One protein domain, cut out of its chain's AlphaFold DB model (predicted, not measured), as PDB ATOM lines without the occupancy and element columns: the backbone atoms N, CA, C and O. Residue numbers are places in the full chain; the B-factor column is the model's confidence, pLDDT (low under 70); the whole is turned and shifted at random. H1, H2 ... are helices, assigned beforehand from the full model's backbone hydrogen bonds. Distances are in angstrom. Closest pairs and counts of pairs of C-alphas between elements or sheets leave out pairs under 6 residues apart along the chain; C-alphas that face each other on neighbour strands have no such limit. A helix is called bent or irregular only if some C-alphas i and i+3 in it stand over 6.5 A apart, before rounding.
ATOM      1  N   GLU A  24      57.042  34.209  14.704       80.69
ATOM      2  CA  GLU A  24      56.002  33.305  15.202       80.69
ATOM      3  C   GLU A  24      54.981  34.055  16.054       80.69
ATOM      4  O   GLU A  24      53.794  34.026  15.749       80.69
ATOM      5  N   LYS A  25      55.439  34.830  17.043       85.00
ATOM      6  CA  LYS A  25      54.553  35.616  17.908       85.00
ATOM      7  C   LYS A  25      53.807  36.709  17.139       85.00
ATOM      8  O   LYS A  25      52.660  37.016  17.450       85.00
ATOM      9  N   LEU A  26      54.445  37.314  16.137       82.00
ATOM     10  CA  LEU A  26      53.801  38.314  15.281       82.00
ATOM     11  C   LEU A  26      52.721  37.685  14.384       82.00
ATOM     12  O   LEU A  26      51.656  38.273  14.197       82.00
ATOM     13  N   VAL A  27      52.981  36.486  13.854       83.75
ATOM     14  CA  VAL A  27      52.014  35.692  13.082       83.75
ATOM     15  C   VAL A  27      50.856  35.245  13.973       83.75
ATOM     16  O   VAL A  27      49.711  35.397  13.561       83.75
ATOM     17  N   GLU A  28      51.116  34.763  15.189       86.38
ATOM     18  CA  GLU A  28      50.083  34.369  16.161       86.38
ATOM     19  C   GLU A  28      49.163  35.543  16.519       86.38
ATOM     20  O   GLU A  28      47.943  35.448  16.359       86.38
ATOM     21  N   ASP A  29      49.735  36.684  16.916       86.12
ATOM     22  CA  ASP A  29      48.964  37.870  17.299       86.12
ATOM     23  C   ASP A  29      48.097  38.381  16.139       86.12
ATOM     24  O   ASP A  29      46.931  38.746  16.327       86.12
ATOM     25  N   ASN A  30      48.643  38.407  14.921       84.56
ATOM     26  CA  ASN A  30      47.891  38.852  13.752       84.56
ATOM     27  C   ASN A  30      46.867  37.817  13.281       84.56
ATOM     28  O   ASN A  30      45.785  38.213  12.847       84.56
ATOM     29  N   THR A  31      47.134  36.520  13.428       84.94
ATOM     30  CA  THR A  31      46.156  35.453  13.159       84.94
ATOM     31  C   THR A  31      44.974  35.569  14.120       84.94
ATOM     32  O   THR A  31      43.825  35.582  13.680       84.94
ATOM     33  N   ALA A  32      45.224  35.797  15.414       87.56
ATOM     34  CA  ALA A  32      44.177  36.001  16.414       87.56
ATOM     35  C   ALA A  32      43.325  37.256  16.131       87.56
ATOM     36  O   ALA A  32      42.091  37.208  16.198       87.56
ATOM     37  N   LYS A  33      43.959  38.381  15.760       88.44
ATOM     38  CA  LYS A  33      43.249  39.607  15.337       88.44
ATOM     39  C   LYS A  33      42.402  39.366  14.088       88.44
ATOM     40  O   LYS A  33      41.223  39.731  14.081       88.44
ATOM     41  N   SER A  34      42.981  38.721  13.076       85.31
ATOM     42  CA  SER A  34      42.299  38.380  11.824       85.31
ATOM     43  C   SER A  34      41.094  37.496  12.107       85.31
ATOM     44  O   SER A  34      39.996  37.794  11.655       85.31
ATOM     45  N   CYS A  35      41.247  36.483  12.963       85.75
ATOM     46  CA  CYS A  35      40.148  35.610  13.339       85.75
ATOM     47  C   CYS A  35      39.018  36.351  14.067       85.75
ATOM     48  O   CYS A  35      37.837  36.156  13.773       85.75
ATOM     49  N   LYS A  36      39.356  37.257  14.995       88.94
ATOM     50  CA  LYS A  36      38.361  38.094  15.680       88.94
ATOM     51  C   LYS A  36      37.609  39.007  14.707       88.94
ATOM     52  O   LYS A  36      36.427  39.262  14.922       88.94
ATOM     53  N   CYS A  37      38.279  39.498  13.665       88.75
ATOM     54  CA  CYS A  37      37.644  40.229  12.573       88.75
ATOM     55  C   CYS A  37      36.734  39.310  11.742       88.75
ATOM     56  O   CYS A  37      35.564  39.638  11.556       88.75
ATOM     57  N   MET A  38      37.211  38.121  11.354       85.12
ATOM     58  CA  MET A  38      36.444  37.146  10.570       85.12
ATOM     59  C   MET A  38      35.147  36.716  11.266       85.12
ATOM     60  O   MET A  38      34.102  36.632  10.629       85.12
ATOM     61  N   LYS A  39      35.176  36.526  12.592       85.88
ATOM     62  CA  LYS A  39      33.980  36.211  13.397       85.88
ATOM     63  C   LYS A  39      32.905  37.305  13.363       85.88
ATOM     64  O   LYS A  39      31.753  37.016  13.660       85.88
ATOM     65  N   LYS A  40      33.271  38.547  13.029       86.75
ATOM     66  CA  LYS A  40      32.343  39.685  12.900       86.75
ATOM     67  C   LYS A  40      31.818  39.878  11.481       86.75
ATOM     68  O   LYS A  40      31.013  40.775  11.257       86.75
ATOM     69  N   ILE A  41      32.297  39.100  10.515       83.19
ATOM     70  CA  ILE A  41      31.737  39.125   9.170       83.19
ATOM     71  C   ILE A  41      30.354  38.489   9.241       83.19
ATOM     72  O   ILE A  41      30.225  37.332   9.630       83.19
ATOM     73  N   ASP A  42      29.326  39.217   8.827       75.25
ATOM     74  CA  ASP A  42      27.958  38.696   8.873       75.25
ATOM     75  C   ASP A  42      27.736  37.573   7.853       75.25
ATOM     76  O   ASP A  42      27.280  36.484   8.195       75.25
ATOM     77  N   ILE A  43      28.135  37.794   6.602       71.56
ATOM     78  CA  ILE A  43      27.894  36.874   5.487       71.56
ATOM     79  C   ILE A  43      29.131  36.777   4.608       71.56
ATOM     80  O   ILE A  43      29.870  37.750   4.477       71.56
ATOM     81  N   VAL A  44      29.330  35.619   3.999       71.00
ATOM     82  CA  VAL A  44      30.269  35.405   2.903       71.00
ATOM     83  C   VAL A  44      29.446  34.885   1.739       71.00
ATOM     84  O   VAL A  44      28.744  33.890   1.900       71.00
ATOM     85  N   THR A  45      29.456  35.608   0.623       62.53
ATOM     86  CA  THR A  45      28.571  35.306  -0.509       62.53
ATOM     87  C   THR A  45      29.285  34.548  -1.611       62.53
ATOM     88  O   THR A  45      28.691  33.660  -2.191       62.53
ATOM     89  N   SER A  46      30.572  34.808  -1.843       64.12
ATOM     90  CA  SER A  46      31.372  34.106  -2.848       64.12
ATOM     91  C   SER A  46      32.768  33.775  -2.331       64.12
ATOM     92  O   SER A  46      33.212  34.306  -1.310       64.12
ATOM     93  N   LYS A  47      33.498  32.930  -3.066       70.75
ATOM     94  CA  LYS A  47      34.928  32.703  -2.818       70.75
ATOM     95  C   LYS A  47      35.723  34.014  -2.848       70.75
ATOM     96  O   LYS A  47      36.509  34.257  -1.942       70.75
ATOM     97  N   LEU A  48      35.480  34.876  -3.833       66.69
ATOM     98  CA  LEU A  48      36.180  36.157  -3.934       66.69
ATOM     99  C   LEU A  48      35.808  37.114  -2.792       66.69
ATOM    100  O   LEU A  48      36.661  37.810  -2.249       66.69
ATOM    101  N   ASP A  49      34.536  37.155  -2.394       70.00
ATOM    102  CA  ASP A  49      34.087  37.939  -1.240       70.00
ATOM    103  C   ASP A  49      34.738  37.430   0.058       70.00
ATOM    104  O   ASP A  49      35.151  38.238   0.893       70.00
ATOM    105  N   LEU A  50      34.910  36.110   0.202       78.50
ATOM    106  CA  LEU A  50      35.683  35.524   1.295       78.50
ATOM    107  C   LEU A  50      37.140  35.984   1.253       78.50
ATOM    108  O   LEU A  50      37.641  36.459   2.265       78.50
ATOM    109  N   GLU A  51      37.803  35.868   0.103       74.19
ATOM    110  CA  GLU A  51      39.209  36.249  -0.083       74.19
ATOM    111  C   GLU A  51      39.430  37.730   0.244       74.19
ATOM    112  O   GLU A  51      40.287  38.060   1.064       74.19
ATOM    113  N   ASN A  52      38.583  38.617  -0.280       72.81
ATOM    114  CA  ASN A  52      38.632  40.052  -0.003       72.81
ATOM    115  C   ASN A  52      38.434  40.375   1.479       72.81
ATOM    116  O   ASN A  52      39.105  41.247   2.039       72.81
ATOM    117  N   LYS A  53      37.512  39.676   2.147       81.62
ATOM    118  CA  LYS A  53      37.256  39.884   3.573       81.62
ATOM    119  C   LYS A  53      38.360  39.309   4.451       81.62
ATOM    120  O   LYS A  53      38.741  39.965   5.417       81.62
ATOM    121  N   VAL A  54      38.906  38.146   4.098       80.00
ATOM    122  CA  VAL A  54      40.093  37.573   4.743       80.00
ATOM    123  C   VAL A  54      41.250  38.554   4.618       80.00
ATOM    124  O   VAL A  54      41.807  38.938   5.642       80.00
ATOM    125  N   TYR A  55      41.523  39.052   3.409       79.81
ATOM    126  CA  TYR A  55      42.569  40.040   3.150       79.81
ATOM    127  C   TYR A  55      42.368  41.330   3.960       79.81
ATOM    128  O   TYR A  55      43.298  41.842   4.585       79.81
ATOM    129  N   SER A  56      41.135  41.844   4.003       82.94
ATOM    130  CA  SER A  56      40.782  43.020   4.804       82.94
ATOM    131  C   SER A  56      41.018  42.788   6.300       82.94
ATOM    132  O   SER A  56      41.597  43.645   6.970       82.94
ATOM    133  N   CYS A  57      40.629  41.619   6.815       84.19
ATOM    134  CA  CYS A  57      40.820  41.237   8.211       84.19
ATOM    135  C   CYS A  57      42.283  40.946   8.570       84.19
ATOM    136  O   CYS A  57      42.670  41.167   9.718       84.19
ATOM    137  N   SER A  58      43.093  40.490   7.610       81.88
ATOM    138  CA  SER A  58      44.523  40.221   7.780       81.88
ATOM    139  C   SER A  58      45.420  41.409   7.442       81.88
ATOM    140  O   SER A  58      46.648  41.283   7.471       81.88
ATOM    141  N   ARG A  59      44.838  42.571   7.121       83.00
ATOM    142  CA  ARG A  59      45.602  43.768   6.776       83.00
ATOM    143  C   ARG A  59      46.450  44.220   7.963       83.00
ATOM    144  O   ARG A  59      45.952  44.545   9.039       83.00
ATOM    145  N   LEU A  60      47.752  44.284   7.725       82.00
ATOM    146  CA  LEU A  60      48.742  44.704   8.707       82.00
ATOM    147  C   LEU A  60      48.608  46.185   9.060       82.00
ATOM    148  O   LEU A  60      48.350  47.028   8.193       82.00
ATOM    149  N   SER A  61      48.864  46.522  10.327       83.62
ATOM    150  CA  SER A  61      49.111  47.914  10.697       83.62
ATOM    151  C   SER A  61      50.446  48.384  10.111       83.62
ATOM    152  O   SER A  61      51.348  47.583   9.866       83.62
ATOM    153  N   LYS A  62      50.622  49.701   9.947       80.56
ATOM    154  CA  LYS A  62      51.892  50.278   9.470       80.56
ATOM    155  C   LYS A  62      53.095  49.809  10.302       80.56
ATOM    156  O   LYS A  62      54.163  49.563   9.749       80.56
ATOM    157  N   ASN A  63      52.918  49.668  11.616       82.94
ATOM    158  CA  ASN A  63      53.978  49.230  12.522       82.94
ATOM    159  C   ASN A  63      54.295  47.740  12.343       82.94
ATOM    160  O   ASN A  63      55.470  47.382  12.281       82.94
ATOM    161  N   ASP A  64      53.273  46.897  12.176       81.94
ATOM    162  CA  ASP A  64      53.456  45.461  11.936       81.94
ATOM    163  C   ASP A  64      54.107  45.210  10.568       81.94
ATOM    164  O   ASP A  64      55.005  44.382  10.453       81.94
ATOM    165  N   SER A  65      53.744  45.987   9.539       80.19
ATOM    166  CA  SER A  65      54.395  45.942   8.223       80.19
ATOM    167  C   SER A  65      55.891  46.254   8.299       80.19
ATOM    168  O   SER A  65      56.699  45.568   7.677       80.19
ATOM    169  N   ILE A  66      56.276  47.270   9.082       80.44
ATOM    170  CA  ILE A  66      57.686  47.626   9.302       80.44
ATOM    171  C   ILE A  66      58.408  46.525  10.089       80.44
ATOM    172  O   ILE A  66      59.569  46.241   9.804       80.44
ATOM    173  N   ALA A  67      57.749  45.907  11.073       81.38
ATOM    174  CA  ALA A  67      58.318  44.798  11.837       81.38
ATOM    175  C   ALA A  67      58.546  43.556  10.961       81.38
ATOM    176  O   ALA A  67      59.609  42.947  11.041       81.38
ATOM    177  N   ILE A  68      57.605  43.232  10.071       79.00
ATOM    178  CA  ILE A  68      57.706  42.099   9.141       79.00
ATOM    179  C   ILE A  68      58.855  42.294   8.166       79.00
ATOM    180  O   ILE A  68      59.684  41.401   8.048       79.00
ATOM    181  N   LEU A  69      58.971  43.470   7.541       79.31
ATOM    182  CA  LEU A  69      60.055  43.760   6.594       79.31
ATOM    183  C   LEU A  69      61.457  43.690   7.214       79.31
ATOM    184  O   LEU A  69      62.437  43.522   6.495       79.31
ATOM    185  N   LYS A  70      61.571  43.821   8.540       82.62
ATOM    186  CA  LYS A  70      62.842  43.643   9.256       82.62
ATOM    187  C   LYS A  70      63.221  42.173   9.456       82.62
ATOM    188  O   LYS A  70      64.367  41.912   9.805       82.62
ATOM    189  N   ILE A  71      62.278  41.244   9.292       80.44
ATOM    190  CA  ILE A  71      62.433  39.829   9.662       80.44
ATOM    191  C   ILE A  71      62.233  38.889   8.456       80.44
ATOM    192  O   ILE A  71      62.894  37.859   8.379       80.44
ATOM    193  N   THR A  72      61.348  39.219   7.511       83.81
ATOM    194  CA  THR A  72      60.974  38.380   6.355       83.81
ATOM    195  C   THR A  72      60.398  39.225   5.203       83.81
ATOM    196  O   THR A  72      60.348  40.455   5.266       83.81
ATOM    197  N   THR A  73      59.909  38.567   4.149       83.50
ATOM    198  CA  THR A  73      59.130  39.183   3.067       83.50
ATOM    199  C   THR A  73      57.618  39.104   3.325       83.50
ATOM    200  O   THR A  73      57.129  38.204   4.007       83.50
ATOM    201  N   PHE A  74      56.831  40.011   2.729       76.69
ATOM    202  CA  PHE A  74      55.363  39.959   2.839       76.69
ATOM    203  C   PHE A  74      54.763  38.660   2.293       76.69
ATOM    204  O   PHE A  74      53.819  38.141   2.877       76.69
ATOM    205  N   LYS A  75      55.338  38.111   1.217       75.44
ATOM    206  CA  LYS A  75      54.879  36.860   0.600       75.44
ATOM    207  C   LYS A  75      55.058  35.659   1.533       75.44
ATOM    208  O   LYS A  75      54.188  34.797   1.616       75.44
ATOM    209  N   GLU A  76      56.183  35.594   2.241       74.00
ATOM    210  CA  GLU A  76      56.429  34.549   3.240       74.00
ATOM    211  C   GLU A  76      55.513  34.718   4.451       74.00
ATOM    212  O   GLU A  76      54.904  33.745   4.891       74.00
ATOM    213  N   TYR A  77      55.343  35.949   4.938       78.06
ATOM    214  CA  TYR A  77      54.406  36.259   6.018       78.06
ATOM    215  C   TYR A  77      52.965  35.845   5.686       78.06
ATOM    216  O   TYR A  77      52.310  35.182   6.489       78.06
ATOM    217  N   GLU A  78      52.479  36.188   4.494       74.31
ATOM    218  CA  GLU A  78      51.139  35.829   4.027       74.31
ATOM    219  C   GLU A  78      50.951  34.309   3.994       74.31
ATOM    220  O   GLU A  78      49.960  33.795   4.511       74.31
ATOM    221  N   LYS A  79      51.950  33.569   3.496       79.06
ATOM    222  CA  LYS A  79      51.942  32.102   3.515       79.06
ATOM    223  C   LYS A  79      51.838  31.544   4.940       79.06
ATOM    224  O   LYS A  79      51.084  30.596   5.160       79.06
ATOM    225  N   PHE A  80      52.560  32.119   5.905       79.12
ATOM    226  CA  PHE A  80      52.484  31.694   7.307       79.12
ATOM    227  C   PHE A  80      51.105  31.960   7.917       79.12
ATOM    228  O   PHE A  80      50.521  31.047   8.502       79.12
ATOM    229  N   VAL A  81      50.553  33.159   7.725       76.88
ATOM    230  CA  VAL A  81      49.219  33.522   8.226       76.88
ATOM    231  C   VAL A  81      48.135  32.639   7.610       76.88
ATOM    232  O   VAL A  81      47.323  32.074   8.341       76.88
ATOM    233  N   LEU A  82      48.158  32.429   6.290       76.12
ATOM    234  CA  LEU A  82      47.197  31.562   5.599       76.12
ATOM    235  C   LEU A  82      47.302  30.092   6.030       76.12
ATOM    236  O   LEU A  82      46.291  29.398   6.052       76.12
ATOM    237  N   SER A  83      48.490  29.615   6.414       81.81
ATOM    238  CA  SER A  83      48.664  28.248   6.930       81.81
ATOM    239  C   SER A  83      48.114  28.051   8.347       81.81
ATOM    240  O   SER A  83      47.743  26.935   8.708       81.81
ATOM    241  N   LYS A  84      48.054  29.123   9.148       82.62
ATOM    242  CA  LYS A  84      47.612  29.096  10.552       82.62
ATOM    243  C   LYS A  84      46.133  29.430  10.721       82.62
ATOM    244  O   LYS A  84      45.472  28.866  11.586       82.62
ATOM    245  N   LEU A  85      45.593  30.283   9.851       77.94
ATOM    246  CA  LEU A  85      44.188  30.702   9.851       77.94
ATOM    247  C   LEU A  85      43.178  29.539   9.955       77.94
ATOM    248  O   LEU A  85      42.274  29.654  10.780       77.94
ATOM    249  N   PRO A  86      43.304  28.428   9.201       75.25
ATOM    250  CA  PRO A  86      42.373  27.303   9.311       75.25
ATOM    251  C   PRO A  86      42.455  26.554  10.647       75.25
ATOM    252  O   PRO A  86      41.448  26.027  11.106       75.25
ATOM    253  N   ALA A  87      43.636  26.498  11.270       76.81
ATOM    254  CA  ALA A  87      43.847  25.782  12.530       76.81
ATOM    255  C   ALA A  87      43.377  26.593  13.746       76.81
ATOM    256  O   ALA A  87      42.846  26.029  14.698       76.81
ATOM    257  N   ASP A  88      43.545  27.916  13.690       75.69
ATOM    258  CA  ASP A  88      43.350  28.803  14.839       75.69
ATOM    259  C   ASP A  88      42.061  29.644  14.739       75.69
ATOM    260  O   ASP A  88      41.802  30.507  15.586       75.69
ATOM    261  N   CYS A  89      41.240  29.427  13.700       82.88
ATOM    262  CA  CYS A  89      40.021  30.198  13.482       82.88
ATOM    263  C   CYS A  89      38.786  29.387  13.074       82.88
ATOM    264  O   CYS A  89      38.404  29.360  11.905       82.88
ATOM    265  N   ASP A  90      38.029  28.913  14.067       80.00
ATOM    266  CA  ASP A  90      36.691  28.319  13.860       80.00
ATOM    267  C   ASP A  90      35.737  29.241  13.078       80.00
ATOM    268  O   ASP A  90      34.827  28.792  12.386       80.00
ATOM    269  N   GLY A  91      35.944  30.560  13.182       75.88
ATOM    270  CA  GLY A  91      35.165  31.548  12.441       75.88
ATOM    271  C   GLY A  91      35.358  31.445  10.927       75.88
ATOM    272  O   GLY A  91      34.402  31.665  10.195       75.88
ATOM    273  N   LEU A  92      36.557  31.091  10.453       77.56
ATOM    274  CA  LEU A  92      36.822  30.904   9.028       77.56
ATOM    275  C   LEU A  92      36.135  29.637   8.508       77.56
ATOM    276  O   LEU A  92      35.471  29.705   7.476       77.56
ATOM    277  N   GLU A  93      36.225  28.522   9.238       79.81
ATOM    278  CA  GLU A  93      35.570  27.270   8.831       79.81
ATOM    279  C   GLU A  93      34.044  27.412   8.826       79.81
ATOM    280  O   GLU A  93      33.396  27.005   7.867       79.81
ATOM    281  N   ALA A  94      33.459  28.093   9.819       80.06
ATOM    282  CA  ALA A  94      32.025  28.388   9.826       80.06
ATOM    283  C   ALA A  94      31.587  29.221   8.605       80.06
ATOM    284  O   ALA A  94      30.494  29.020   8.078       80.06
ATOM    285  N   LYS A  95      32.435  30.144   8.124       80.62
ATOM    286  CA  LYS A  95      32.156  30.928   6.909       80.62
ATOM    287  C   LYS A  95      32.378  30.147   5.622       80.62
ATOM    288  O   LYS A  95      31.608  30.330   4.683       80.62
ATOM    289  N   LEU A  96      33.375  29.266   5.578       78.12
ATOM    290  CA  LEU A  96      33.551  28.324   4.474       78.12
ATOM    291  C   LEU A  96      32.352  27.385   4.368       78.12
ATOM    292  O   LEU A  96      31.859  27.153   3.271       78.12
ATOM    293  N   GLU A  97      31.838  26.903   5.496       80.00
ATOM    294  CA  GLU A  97      30.651  26.060   5.527       80.00
ATOM    295  C   GLU A  97      29.391  26.829   5.114       80.00
ATOM    296  O   GLU A  97      28.629  26.345   4.283       80.00
ATOM    297  N   GLN A  98      29.219  28.072   5.581       76.12
ATOM    298  CA  GLN A  98      28.150  28.960   5.108       76.12
ATOM    299  C   GLN A  98      28.211  29.168   3.583       76.12
ATOM    300  O   GLN A  98      27.179  29.142   2.917       76.12
ATOM    301  N   LEU A  99      29.415  29.337   3.029       72.81
ATOM    302  CA  LEU A  99      29.637  29.476   1.590       72.81
ATOM    303  C   LEU A  99      29.345  28.164   0.832       72.81
ATOM    304  O   LEU A  99      28.703  28.170  -0.213       72.81
ATOM    305  N   ARG A 100      29.748  27.001   1.361       74.38
ATOM    306  CA  ARG A 100      29.375  25.691   0.785       74.38
ATOM    307  C   ARG A 100      27.856  25.496   0.783       74.38
ATOM    308  O   ARG A 100      27.290  24.982  -0.184       74.38
ATOM    309  N   GLN A 101      27.186  25.938   1.845       71.56
ATOM    310  CA  GLN A 101      25.732  25.894   1.966       71.56
ATOM    311  C   GLN A 101      25.035  26.871   1.012       71.56
ATOM    312  O   GLN A 101      24.000  26.518   0.451       71.56
ATOM    313  N   SER A 102      25.594  28.057   0.745       66.50
ATOM    314  CA  SER A 102      25.006  28.987  -0.231       66.50
ATOM    315  C   SER A 102      25.048  28.444  -1.660       66.50
ATOM    316  O   SER A 102      24.107  28.669  -2.414       66.50
ATOM    317  N   TYR A 103      26.062  27.651  -2.017       61.94
ATOM    318  CA  TYR A 103      26.113  26.976  -3.321       61.94
ATOM    319  C   TYR A 103      25.108  25.826  -3.470       61.94
ATOM    320  O   TYR A 103      24.798  25.413  -4.592       61.94
ATOM    321  N   THR A 104      24.599  25.289  -2.359       61.09
ATOM    322  CA  THR A 104      23.664  24.152  -2.358       61.09
ATOM    323  C   THR A 104      22.217  24.558  -2.078       61.09
ATOM    324  O   THR A 104      21.305  23.890  -2.566       61.09
ATOM    325  N   SER A 105      21.987  25.661  -1.363       58.59
ATOM    326  CA  SER A 105      20.653  26.188  -1.077       58.59
ATOM    327  C   SER A 105      20.083  26.958  -2.268       58.59
ATOM    328  O   SER A 105      20.669  27.924  -2.748       58.59
TER     329      SER A 105
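What this domain is: This is residues 24 to 105 of the 409 residues of an uncharacterized protein of Cellulophaga fucicola (UniProt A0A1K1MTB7). Five helices make a rod in which H1 is the hub: H4 crosses it, and H2 and H5 meet its last part. H3 sits toward one end of the rod, and H5 runs out to the other end. The 82 printed residues hold five named helices, H1 to H5 in chain order, and no named strand: all helix. The whole is compact, with a radius of gyration of the C-alphas of 13.4 A, and spans 47 by 20 by 19 A.

Where its parts are: H1, residues 24 to 38, begins with C-alpha 24 at (56.002, 33.305, 15.202) and is 20.5 A long. H2, residues 47 to 57, is 15.1 A and H3, residues 62 to 69, is 10.8 A. H4, residues 74 to 88, is 20.3 A and only just irregular: C-alphas 83 and 86 are 6.8 A apart. H5, residues 90 to 104, is 21.2 A and ends with C-alpha 104 at (23.664, 24.152, -2.358).

How they stand to each other: H1 touches H4 at a steep tilt of 63 degrees, the closest C-alphas being Val 27 and Val 81, 6.0 A apart. With residues 33 to 38 alone it touches H2, closest at C-alphas 34 and 57, 4.8 A. H1 and H5 touch only at their ends, closest at C-alphas 38 and 91, 6.0 A. H4 and H5 only just touch, with 3 pairs of C-alphas within 8 A, only at the corner; C-alphas 86 and 92 are closest, 6.6 A. H3 is close to H1 but not clearly touching, closest at C-alphas 26 and 64, 7.9 A. H2 and H4 are apart. Every O i to N i+4 pair is within hydrogen-bond range in H1, H2, H3 and H5; in H4, 9 of 11 are.

The domain as a whole: The farthest C-alphas, Lys 70 and Ser 105, are 46.8 A apart. The printed part has no cut and no long link. Residues 45 to 46, 48 and 102 to 105 have pLDDT under 70.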